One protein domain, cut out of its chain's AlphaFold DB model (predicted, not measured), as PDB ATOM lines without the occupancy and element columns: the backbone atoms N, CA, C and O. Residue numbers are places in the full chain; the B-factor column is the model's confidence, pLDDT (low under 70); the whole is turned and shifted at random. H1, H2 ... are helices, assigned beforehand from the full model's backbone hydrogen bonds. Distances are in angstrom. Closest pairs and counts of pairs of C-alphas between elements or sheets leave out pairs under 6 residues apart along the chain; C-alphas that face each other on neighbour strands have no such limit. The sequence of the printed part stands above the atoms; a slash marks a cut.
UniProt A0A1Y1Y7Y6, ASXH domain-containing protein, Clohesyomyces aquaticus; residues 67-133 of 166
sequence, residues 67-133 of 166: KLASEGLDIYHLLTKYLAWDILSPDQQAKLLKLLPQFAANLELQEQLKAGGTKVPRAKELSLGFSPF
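Overview. This is residues 67 to 133 of the 166 residues of the protein "ASXH domain-containing protein" of Clohesyomyces aquaticus (UniProt A0A1Y1Y7Y6). At one end of an elongated model, H4 and H5 stand side by side as a helical hairpin; two short helices, H2 and H3, lead from it toward a thin arm, residues 67 to 75, that sticks out and begins with H1. After H5, the unnamed stretch of residues 115 to 133 folds back from the hairpin's end. The printed part has 67 residues, with five named helices in the order H1 H2 H3 H4 H5 and no named strand: its class is all helix. It is only just compact, close to loose, with a radius of gyration of the C-alphas of 12.6 A, and spans 39 by 21 by 17 A.

Along the chain. Find C-alpha 67 at (-61.806, -30.425, 18.148), where H1, residues 67 to 70, begins. Read on to H2, residues 75 to 80, and H3, residues 82 to 87. From C-alpha 90 at (-35.534, -33.279, 29.632), H4 runs 14.6 A through residues 90 to 99. H5, residues 104 to 114, runs 15.3 A and ends at C-alpha 114, at (-27.779, -38.162, 29.556).

Arrangement. Look first at the hairpin: H4 and H5 touch, closest at the C-alphas of Ala 94 and Gln 110, 6.3 A apart, at a shallow tilt of 29 degrees, opposite ways. H3 is close to H4 but not clearly touching, closest at the C-alphas of Trp 85 and Gln 93, 7.7 A. H2 and H3 are also close but not clearly touching, about perpendicular at 78 degrees, with the C-alphas of Leu 78 and Ala 84 closest at 6.5 A. H1 and H2 are apart. In H2, H3 and H5 every O i to N i+4 pair is within hydrogen-bond range, in H4 5 of 6; H1 is too short for such a pair.

Size, cuts and confidence. The C-alphas of Glu 71 and Ala 115, the two farthest apart, are 39.5 A from each other. The printed part has no cut, and the four links between helices are tight. Look for pLDDT under 70 at residues 70 to 73 and 131 to 133; the mean of the printed part is 81.9.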
ATOM      1  N   LYS A  67     -61.994 -31.881  18.287       77.50
ATOM      2  CA  LYS A  67     -61.806 -30.425  18.148       77.50
ATOM      3  C   LYS A  67     -60.341 -29.994  18.295       77.50
ATOM      4  O   LYS A  67     -59.959 -29.039  17.644       77.50
ATOM      5  N   LEU A  68     -59.506 -30.690  19.074       74.88
ATOM      6  CA  LEU A  68     -58.075 -30.347  19.163       74.88
ATOM      7  C   LEU A  68     -57.356 -30.585  17.830       74.88
ATOM      8  O   LEU A  68     -56.539 -29.768  17.423       74.88
ATOM      9  N   ALA A  69     -57.698 -31.674  17.140       71.69
ATOM     10  CA  ALA A  69     -57.134 -31.995  15.833       71.69
ATOM     11  C   ALA A  69     -57.789 -31.200  14.684       71.69
ATOM     12  O   ALA A  69     -57.108 -30.796  13.749       71.69
ATOM     13  N   SER A  70     -59.103 -30.953  14.751       68.75
ATOM     14  CA  SER A  70     -59.880 -30.307  13.678       68.75
ATOM     15  C   SER A  70     -59.951 -28.782  13.770       68.75
ATOM     16  O   SER A  70     -59.979 -28.124  12.735       68.75
ATOM     17  N   GLU A  71     -59.953 -28.199  14.973       66.06
ATOM     18  CA  GLU A  71     -59.966 -26.741  15.196       66.06
ATOM     19  C   GLU A  71     -58.548 -26.167  15.375       66.06
ATOM     20  O   GLU A  71     -58.367 -25.117  15.987       66.06
ATOM     21  N   GLY A  72     -57.542 -26.816  14.777       57.19
ATOM     22  CA  GLY A  72     -56.305 -26.130  14.409       57.19
ATOM     23  C   GLY A  72     -55.240 -26.041  15.493       57.19
ATOM     24  O   GLY A  72     -54.480 -25.069  15.505       57.19
ATOM     25  N   LEU A  73     -55.103 -27.053  16.362       66.94
ATOM     26  CA  LEU A  73     -53.798 -27.253  16.985       66.94
ATOM     27  C   LEU A  73     -52.846 -27.748  15.894       66.94
ATOM     28  O   LEU A  73     -52.717 -28.941  15.631       66.94
ATOM     29  N   ASP A  74     -52.217 -26.798  15.217       75.94
ATOM     30  CA  ASP A  74     -51.185 -27.076  14.239       75.94
ATOM     31  C   ASP A  74     -49.932 -27.553  14.982       75.94
ATOM     32  O   ASP A  74     -49.054 -26.773  15.355       75.94
ATOM     33  N   ILE A  75     -49.909 -28.854  15.287       75.06
ATOM     34  CA  ILE A  75     -48.839 -29.511  16.048       75.06
ATOM     35  C   ILE A  75     -47.494 -29.297  15.348       75.06
ATOM     36  O   ILE A  75     -46.482 -29.117  16.019       75.06
ATOM     37  N   TYR A  76     -47.489 -29.252  14.014       75.81
ATOM     38  CA  TYR A  76     -46.293 -28.962  13.236       75.81
ATOM     39  C   TYR A  76     -45.759 -27.570  13.580       75.81
ATOM     40  O   TYR A  76     -44.648 -27.438  14.096       75.81
ATOM     41  N   HIS A  77     -46.564 -26.523  13.406       76.81
ATOM     42  CA  HIS A  77     -46.138 -25.161  13.721       76.81
ATOM     43  C   HIS A  77     -45.886 -24.947  15.218       76.81
ATOM     44  O   HIS A  77     -45.044 -24.124  15.578       76.81
ATOM     45  N   LEU A  78     -46.569 -25.683  16.100       80.50
ATOM     46  CA  LEU A  78     -46.302 -25.675  17.536       80.50
ATOM     47  C   LEU A  78     -44.894 -26.202  17.830       80.50
ATOM     48  O   LEU A  78     -44.118 -25.505  18.474       80.50
ATOM     49  N   LEU A  79     -44.543 -27.382  17.315       76.81
ATOM     50  CA  LEU A  79     -43.226 -27.996  17.517       76.81
ATOM     51  C   LEU A  79     -42.101 -27.223  16.823       76.81
ATOM     52  O   LEU A  79     -40.956 -27.261  17.270       76.81
ATOM     53  N   THR A  80     -42.427 -26.474  15.770       80.69
ATOM     54  CA  THR A  80     -41.440 -25.664  15.051       80.69
ATOM     55  C   THR A  80     -41.118 -24.345  15.769       80.69
ATOM     56  O   THR A  80     -40.100 -23.702  15.487       80.69
ATOM     57  N   LYS A  81     -41.929 -23.929  16.752       83.44
ATOM     58  CA  LYS A  81     -41.632 -22.764  17.600       83.44
ATOM     59  C   LYS A  81     -40.564 -23.110  18.638       83.44
ATOM     60  O   LYS A  81     -40.581 -24.179  19.236       83.44
ATOM     61  N   TYR A  82     -39.642 -22.182  18.877       81.31
ATOM     62  CA  TYR A  82     -38.553 -22.361  19.849       81.31
ATOM     63  C   TYR A  82     -39.086 -22.500  21.283       81.31
ATOM     64  O   TYR A  82     -38.649 -23.381  22.011       81.31
ATOM     65  N   LEU A  83     -40.118 -21.718  21.629       86.19
ATOM     66  CA  LEU A  83     -40.770 -21.753  22.943       86.19
ATOM     67  C   LEU A  83     -41.297 -23.138  23.311       86.19
ATOM     68  O   LEU A  83     -41.295 -23.498  24.481       86.19
ATOM     69  N   ALA A  84     -41.757 -23.914  22.326       86.06
ATOM     70  CA  ALA A  84     -42.256 -25.252  22.597       86.06
ATOM     71  C   ALA A  84     -41.136 -26.144  23.141       86.06
ATOM     72  O   ALA A  84     -41.365 -26.864  24.100       86.06
ATOM     73  N   TRP A  85     -39.924 -26.047  22.591       87.56
ATOM     74  CA  TRP A  85     -38.787 -26.867  23.012       87.56
ATOM     75  C   TRP A  85     -38.341 -26.574  24.449       87.56
ATOM     76  O   TRP A  85     -38.091 -27.510  25.209       87.56
ATOM     77  N   ASP A  86     -38.311 -25.296  24.830       87.31
ATOM     78  CA  ASP A  86     -37.880 -24.856  26.164       87.31
ATOM     79  C   ASP A  86     -38.862 -25.256  27.280       87.31
ATOM     80  O   ASP A  86     -38.478 -25.330  28.445       87.31
ATOM     81  N   ILE A  87     -40.129 -25.516  26.937       89.62
ATOM     82  CA  ILE A  87     -41.171 -25.936  27.887       89.62
ATOM     83  C   ILE A  87     -41.119 -27.450  28.159       89.62
ATOM     84  O   ILE A  87     -41.605 -27.902  29.198       89.62
ATOM     85  N   LEU A  88     -40.556 -28.253  27.250       87.56
ATOM     86  CA  LEU A  88     -40.498 -29.707  27.421       87.56
ATOM     87  C   LEU A  88     -39.539 -30.107  28.546       87.56
ATOM     88  O   LEU A  88     -38.442 -29.566  28.675       87.56
ATOM     89  N   SER A  89     -39.924 -31.130  29.313       89.56
ATOM     90  CA  SER A  89     -39.016 -31.731  30.293       89.56
ATOM     91  C   SER A  89     -37.849 -32.445  29.588       89.56
ATOM     92  O   SER A  89     -38.014 -32.920  28.458       89.56
ATOM     93  N   PRO A  90     -36.679 -32.589  30.235       88.19
ATOM     94  CA  PRO A  90     -35.534 -33.279  29.632       88.19
ATOM     95  C   PRO A  90     -35.866 -34.726  29.228       88.19
ATOM     96  O   PRO A  90     -35.428 -35.194  28.177       88.19
ATOM     97  N   ASP A  91     -36.729 -35.413  29.984       89.62
ATOM     98  CA  ASP A  91     -37.215 -36.755  29.636       89.62
ATOM     99  C   ASP A  91     -38.059 -36.758  28.354       89.62
ATOM    100  O   ASP A  91     -37.961 -37.666  27.521       89.62
ATOM    101  N   GLN A  92     -38.896 -35.732  28.176       90.12
ATOM    102  CA  GLN A  92     -39.708 -35.562  26.973       90.12
ATOM    103  C   GLN A  92     -38.835 -35.219  25.765       90.12
ATOM    104  O   GLN A  92     -39.035 -35.794  24.695       90.12
ATOM    105  N   GLN A  93     -37.840 -34.345  25.941       89.81
ATOM    106  CA  GLN A  93     -36.852 -34.027  24.909       89.81
ATOM    107  C   GLN A  93     -36.093 -35.291  24.483       89.81
ATOM    108  O   GLN A  93     -36.016 -35.593  23.292       89.81
ATOM    109  N   ALA A  94     -35.638 -36.107  25.441       89.38
ATOM    110  CA  ALA A  94     -34.971 -37.376  25.160       89.38
ATOM    111  C   ALA A  94     -35.883 -38.358  24.408       89.38
ATOM    112  O   ALA A  94     -35.433 -39.061  23.501       89.38
ATOM    113  N   LYS A  95     -37.176 -38.408  24.752       90.75
ATOM    114  CA  LYS A  95     -38.157 -39.238  24.042       90.75
ATOM    115  C   LYS A  95     -38.359 -38.773  22.599       90.75
ATOM    116  O   LYS A  95     -38.421 -39.622  21.716       90.75
ATOM    117  N   LEU A  96     -38.426 -37.465  22.348       88.25
ATOM    118  CA  LEU A  96     -38.530 -36.924  20.989       88.25
ATOM    119  C   LEU A  96     -37.277 -37.207  20.160       88.25
ATOM    120  O   LEU A  96     -37.401 -37.660  19.027       88.25
ATOM    121  N   LEU A  97     -36.080 -37.027  20.725       89.19
ATOM    122  CA  LEU A  97     -34.824 -37.308  20.020       89.19
ATOM    123  C   LEU A  97     -34.685 -38.780  19.604       89.19
ATOM    124  O   LEU A  97     -34.008 -39.062  18.622       89.19
ATOM    125  N   LYS A  98     -35.330 -39.721  20.310       89.62
ATOM    126  CA  LYS A  98     -35.390 -41.140  19.907       89.62
ATOM    127  C   LYS A  98     -36.292 -41.394  18.696       89.62
ATOM    128  O   LYS A  98     -36.114 -42.403  18.024       89.62
ATOM    129  N   LEU A  99     -37.284 -40.532  18.468       87.94
ATOM    130  CA  LEU A  99     -38.219 -40.635  17.344       87.94
ATOM    131  C   LEU A  99     -37.682 -39.953  16.081       87.94
ATOM    132  O   LEU A  99     -38.181 -40.213  14.988       87.94
ATOM    133  N   LEU A 100     -36.692 -39.075  16.231       86.50
ATOM    134  CA  LEU A 100     -36.006 -38.443  15.115       86.50
ATOM    135  C   LEU A 100     -34.961 -39.391  14.505       86.50
ATOM    136  O   LEU A 100     -34.482 -40.310  15.175       86.50
ATOM    137  N   PRO A 101     -34.566 -39.166  13.239       85.00
ATOM    138  CA  PRO A 101     -33.466 -39.904  12.635       85.00
ATOM    139  C   PRO A 101     -32.175 -39.748  13.452       85.00
ATOM    140  O   PRO A 101     -31.852 -38.658  13.938       85.00
ATOM    141  N   GLN A 102     -31.420 -40.841  13.581       86.75
ATOM    142  CA  GLN A 102     -30.173 -40.889  14.351       86.75
ATOM    143  C   GLN A 102     -28.996 -40.303  13.561       86.75
ATOM    144  O   GLN A 102     -28.084 -41.010  13.142       86.75
ATOM    145  N   PHE A 103     -29.024 -38.993  13.337       85.75
ATOM    146  CA  PHE A 103     -27.860 -38.252  12.854       85.75
ATOM    147  C   PHE A 103     -26.854 -38.026  13.988       85.75
ATOM    148  O   PHE A 103     -27.244 -37.971  15.153       85.75
ATOM    149  N   ALA A 104     -25.577 -37.822  13.647       88.69
ATOM    150  CA  ALA A 104     -24.517 -37.543  14.624       88.69
ATOM    151  C   ALA A 104     -24.894 -36.393  15.577       88.69
ATOM    152  O   ALA A 104     -24.794 -36.542  16.790       88.69
ATOM    153  N   ALA A 105     -25.473 -35.313  15.041       88.00
ATOM    154  CA  ALA A 105     -25.964 -34.190  15.837       88.00
ATOM    155  C   ALA A 105     -27.023 -34.609  16.877       88.00
ATOM    156  O   ALA A 105     -26.975 -34.172  18.018       88.00
ATOM    157  N   ASN A 106     -27.960 -35.494  16.526       88.62
ATOM    158  CA  ASN A 106     -28.997 -35.947  17.458       88.62
ATOM    159  C   ASN A 106     -28.453 -36.900  18.523       88.62
ATOM    160  O   ASN A 106     -28.969 -36.916  19.640       88.62
ATOM    161  N   LEU A 107     -27.407 -37.667  18.203       88.94
ATOM    162  CA  LEU A 107     -26.708 -38.503  19.178       88.94
ATOM    163  C   LEU A 107     -25.969 -37.643  20.208       88.94
ATOM    164  O   LEU A 107     -26.123 -37.882  21.404       88.94
ATOM    165  N   GLU A 108     -25.283 -36.585  19.770       90.00
ATOM    166  CA  GLU A 108     -24.633 -35.621  20.667       90.00
ATOM    167  C   GLU A 108     -25.644 -34.955  21.614       90.00
ATOM    168  O   GLU A 108     -25.413 -34.873  22.820       90.00
ATOM    169  N   LEU A 109     -26.815 -34.544  21.108       89.12
ATOM    170  CA  LEU A 109     -27.883 -33.978  21.945       89.12
ATOM    171  C   LEU A 109     -28.419 -34.989  22.970       89.12
ATOM    172  O   LEU A 109     -28.714 -34.629  24.110       89.12
ATOM    173  N   GLN A 110     -28.527 -36.267  22.595       88.81
ATOM    174  CA  GLN A 110     -28.922 -37.323  23.529       88.81
ATOM    175  C   GLN A 110     -27.862 -37.559  24.610       88.81
ATOM    176  O   GLN A 110     -28.218 -37.805  25.761       88.81
ATOM    177  N   GLU A 111     -26.579 -37.496  24.266       88.94
ATOM    178  CA  GLU A 111     -25.482 -37.602  25.229       88.94
ATOM    179  C   GLU A 111     -25.467 -36.420  26.198       88.94
ATOM    180  O   GLU A 111     -25.338 -36.627  27.403       88.94
ATOM    181  N   GLN A 112     -25.714 -35.202  25.712       88.00
ATOM    182  CA  GLN A 112     -25.847 -34.010  26.555       88.00
ATOM    183  C   GLN A 112     -27.019 -34.120  27.541       88.00
ATOM    184  O   GLN A 112     -26.876 -33.752  28.708       88.00
ATOM    185  N   LEU A 113     -28.157 -34.679  27.111       86.38
ATOM    186  CA  LEU A 113     -29.282 -34.957  28.013       86.38
ATOM    187  C   LEU A 113     -28.935 -36.036  29.043       86.38
ATOM    188  O   LEU A 113     -29.262 -35.886  30.218       86.38
ATOM    189  N   LYS A 114     -28.241 -37.106  28.635       85.94
ATOM    190  CA  LYS A 114     -27.779 -38.162  29.556       85.94
ATOM    191  C   LYS A 114     -26.769 -37.637  30.576       85.94
ATOM    192  O   LYS A 114     -26.780 -38.088  31.715       85.94
ATOM    193  N   ALA A 115     -25.933 -36.677  30.185       85.50
ATOM    194  CA  ALA A 115     -24.980 -36.007  31.064       85.50
ATOM    195  C   ALA A 115     -25.646 -35.046  32.072       85.50
ATOM    196  O   ALA A 115     -24.954 -34.451  32.894       85.50
ATOM    197  N   GLY A 116     -26.975 -34.890  32.033       82.31
ATOM    198  CA  GLY A 116     -27.719 -34.019  32.943       82.31
ATOM    199  C   GLY A 116     -27.699 -32.543  32.539       82.31
ATOM    200  O   GLY A 116     -27.954 -31.676  33.376       82.31
ATOM    201  N   GLY A 117     -27.402 -32.233  31.272       75.12
ATOM    202  CA  GLY A 117     -27.483 -30.872  30.752       75.12
ATOM    203  C   GLY A 117     -28.910 -30.329  30.851       75.12
ATOM    204  O   GLY A 117     -29.833 -30.868  30.248       75.12
ATOM    205  N   THR A 118     -29.102 -29.242  31.600       70.19
ATOM    206  CA  THR A 118     -30.422 -28.623  31.827       70.19
ATOM    207  C   THR A 118     -30.927 -27.786  30.651       70.19
ATOM    208  O   THR A 118     -32.103 -27.432  30.612       70.19
ATOM    209  N   LYS A 119     -30.061 -27.467  29.682       74.56
ATOM    210  CA  LYS A 119     -30.410 -26.746  28.451       74.56
ATOM    211  C   LYS A 119     -29.743 -27.403  27.254       74.56
ATOM    212  O   LYS A 119     -28.590 -27.111  26.949       74.56
ATOM    213  N   VAL A 120     -30.485 -28.276  26.583       83.62
ATOM    214  CA  VAL A 120     -30.033 -28.919  25.348       83.62
ATOM    215  C   VAL A 120     -30.600 -28.165  24.150       83.62
ATOM    216  O   VAL A 120     -31.810 -27.904  24.107       83.62
ATOM    217  N   PRO A 121     -29.746 -27.765  23.189       87.31
ATOM    218  CA  PRO A 121     -30.208 -27.037  22.024       87.31
ATOM    219  C   PRO A 121     -31.171 -27.893  21.203       87.31
ATOM    220  O   PRO A 121     -31.122 -29.123  21.194       87.31
ATOM    221  N   ARG A 122     -32.094 -27.221  20.519       87.50
ATOM    222  CA  ARG A 122     -33.117 -27.890  19.722       87.50
ATOM    223  C   ARG A 122     -32.494 -28.607  18.526       87.50
ATOM    224  O   ARG A 122     -31.666 -28.033  17.820       87.50
ATOM    225  N   ALA A 123     -32.976 -29.818  18.258       87.94
ATOM    226  CA  ALA A 123     -32.615 -30.588  17.074       87.94
ATOM    227  C   ALA A 123     -32.915 -29.815  15.776       87.94
ATOM    228  O   ALA A 123     -33.946 -29.138  15.653       87.94
ATOM    229  N   LYS A 124     -32.019 -29.920  14.787       85.19
ATOM    230  CA  LYS A 124     -32.134 -29.205  13.503       85.19
ATOM    231  C   LYS A 124     -33.413 -29.593  12.761       85.19
ATOM    232  O   LYS A 124     -34.017 -28.764  12.086       85.19
ATOM    233  N   GLU A 125     -33.855 -30.828  12.946       84.06
ATOM    234  CA  GLU A 125     -35.003 -31.437  12.287       84.06
ATOM    235  C   GLU A 125     -36.343 -30.849  12.738       84.06
ATOM    236  O   GLU A 125     -37.349 -30.986  12.048       84.06
ATOM    237  N   LEU A 126     -36.358 -30.166  13.884       82.81
ATOM    238  CA  LEU A 126     -37.529 -29.466  14.416       82.81
ATOM    239  C   LEU A 126     -37.541 -27.976  14.031       82.81
ATOM    240  O   LEU A 126     -38.296 -27.189  14.601       82.81
ATOM    241  N   SER A 127     -36.681 -27.557  13.100       82.44
ATOM    242  CA  SER A 127     -36.634 -26.179  12.598       82.44
ATOM    243  C   SER A 127     -37.492 -25.992  11.344       82.44
ATOM    244  O   SER A 127     -37.698 -26.930  10.573       82.44
ATOM    245  N   LEU A 128     -37.970 -24.757  11.122       72.88
ATOM    246  CA  LEU A 128     -38.731 -24.401   9.917       72.88
ATOM    247  C   LEU A 128     -37.895 -24.751   8.679       72.88
ATOM    248  O   LEU A 128     -36.767 -24.282   8.541       72.88
ATOM    249  N   GLY A 129     -38.453 -25.572   7.790       71.44
ATOM    250  CA  GLY A 129     -37.800 -25.997   6.548       71.44
ATOM    251  C   GLY A 129     -37.232 -27.416   6.569       71.44
ATOM    252  O   GLY A 129     -36.954 -27.953   5.501       71.44
ATOM    253  N   PHE A 130     -37.131 -28.063   7.734       71.00
ATOM    254  CA  PHE A 130     -36.952 -29.511   7.781       71.00
ATOM    255  C   PHE A 130     -38.336 -30.166   7.798       71.00
ATOM    256  O   PHE A 130     -39.208 -29.792   8.586       71.00
ATOM    257  N   SER A 131     -38.576 -31.110   6.889       65.81
ATOM    258  CA  SER A 131     -39.871 -31.781   6.766       65.81
ATOM    259  C   SER A 131     -39.770 -33.260   7.133       65.81
ATOM    260  O   SER A 131     -39.838 -34.108   6.246       65.81
ATOM    261  N   PRO A 132     -39.659 -33.608   8.426       62.59
ATOM    262  CA  PRO A 132     -39.708 -35.007   8.837       62.59
ATOM    263  C   PRO A 132     -41.141 -35.568   8.770       62.59
ATOM    264  O   PRO A 132     -41.335 -36.773   8.862       62.59
ATOM    265  N   PHE A 133     -42.146 -34.695   8.610       61.62
ATOM    266  CA  PHE A 133     -43.575 -35.022   8.649       61.62
ATOM    267  C   PHE A 133     -44.298 -34.856   7.306       61.62
ATOM    268  O   PHE A 133     -45.526 -34.921   7.279       61.62
TER     269      PHE A 133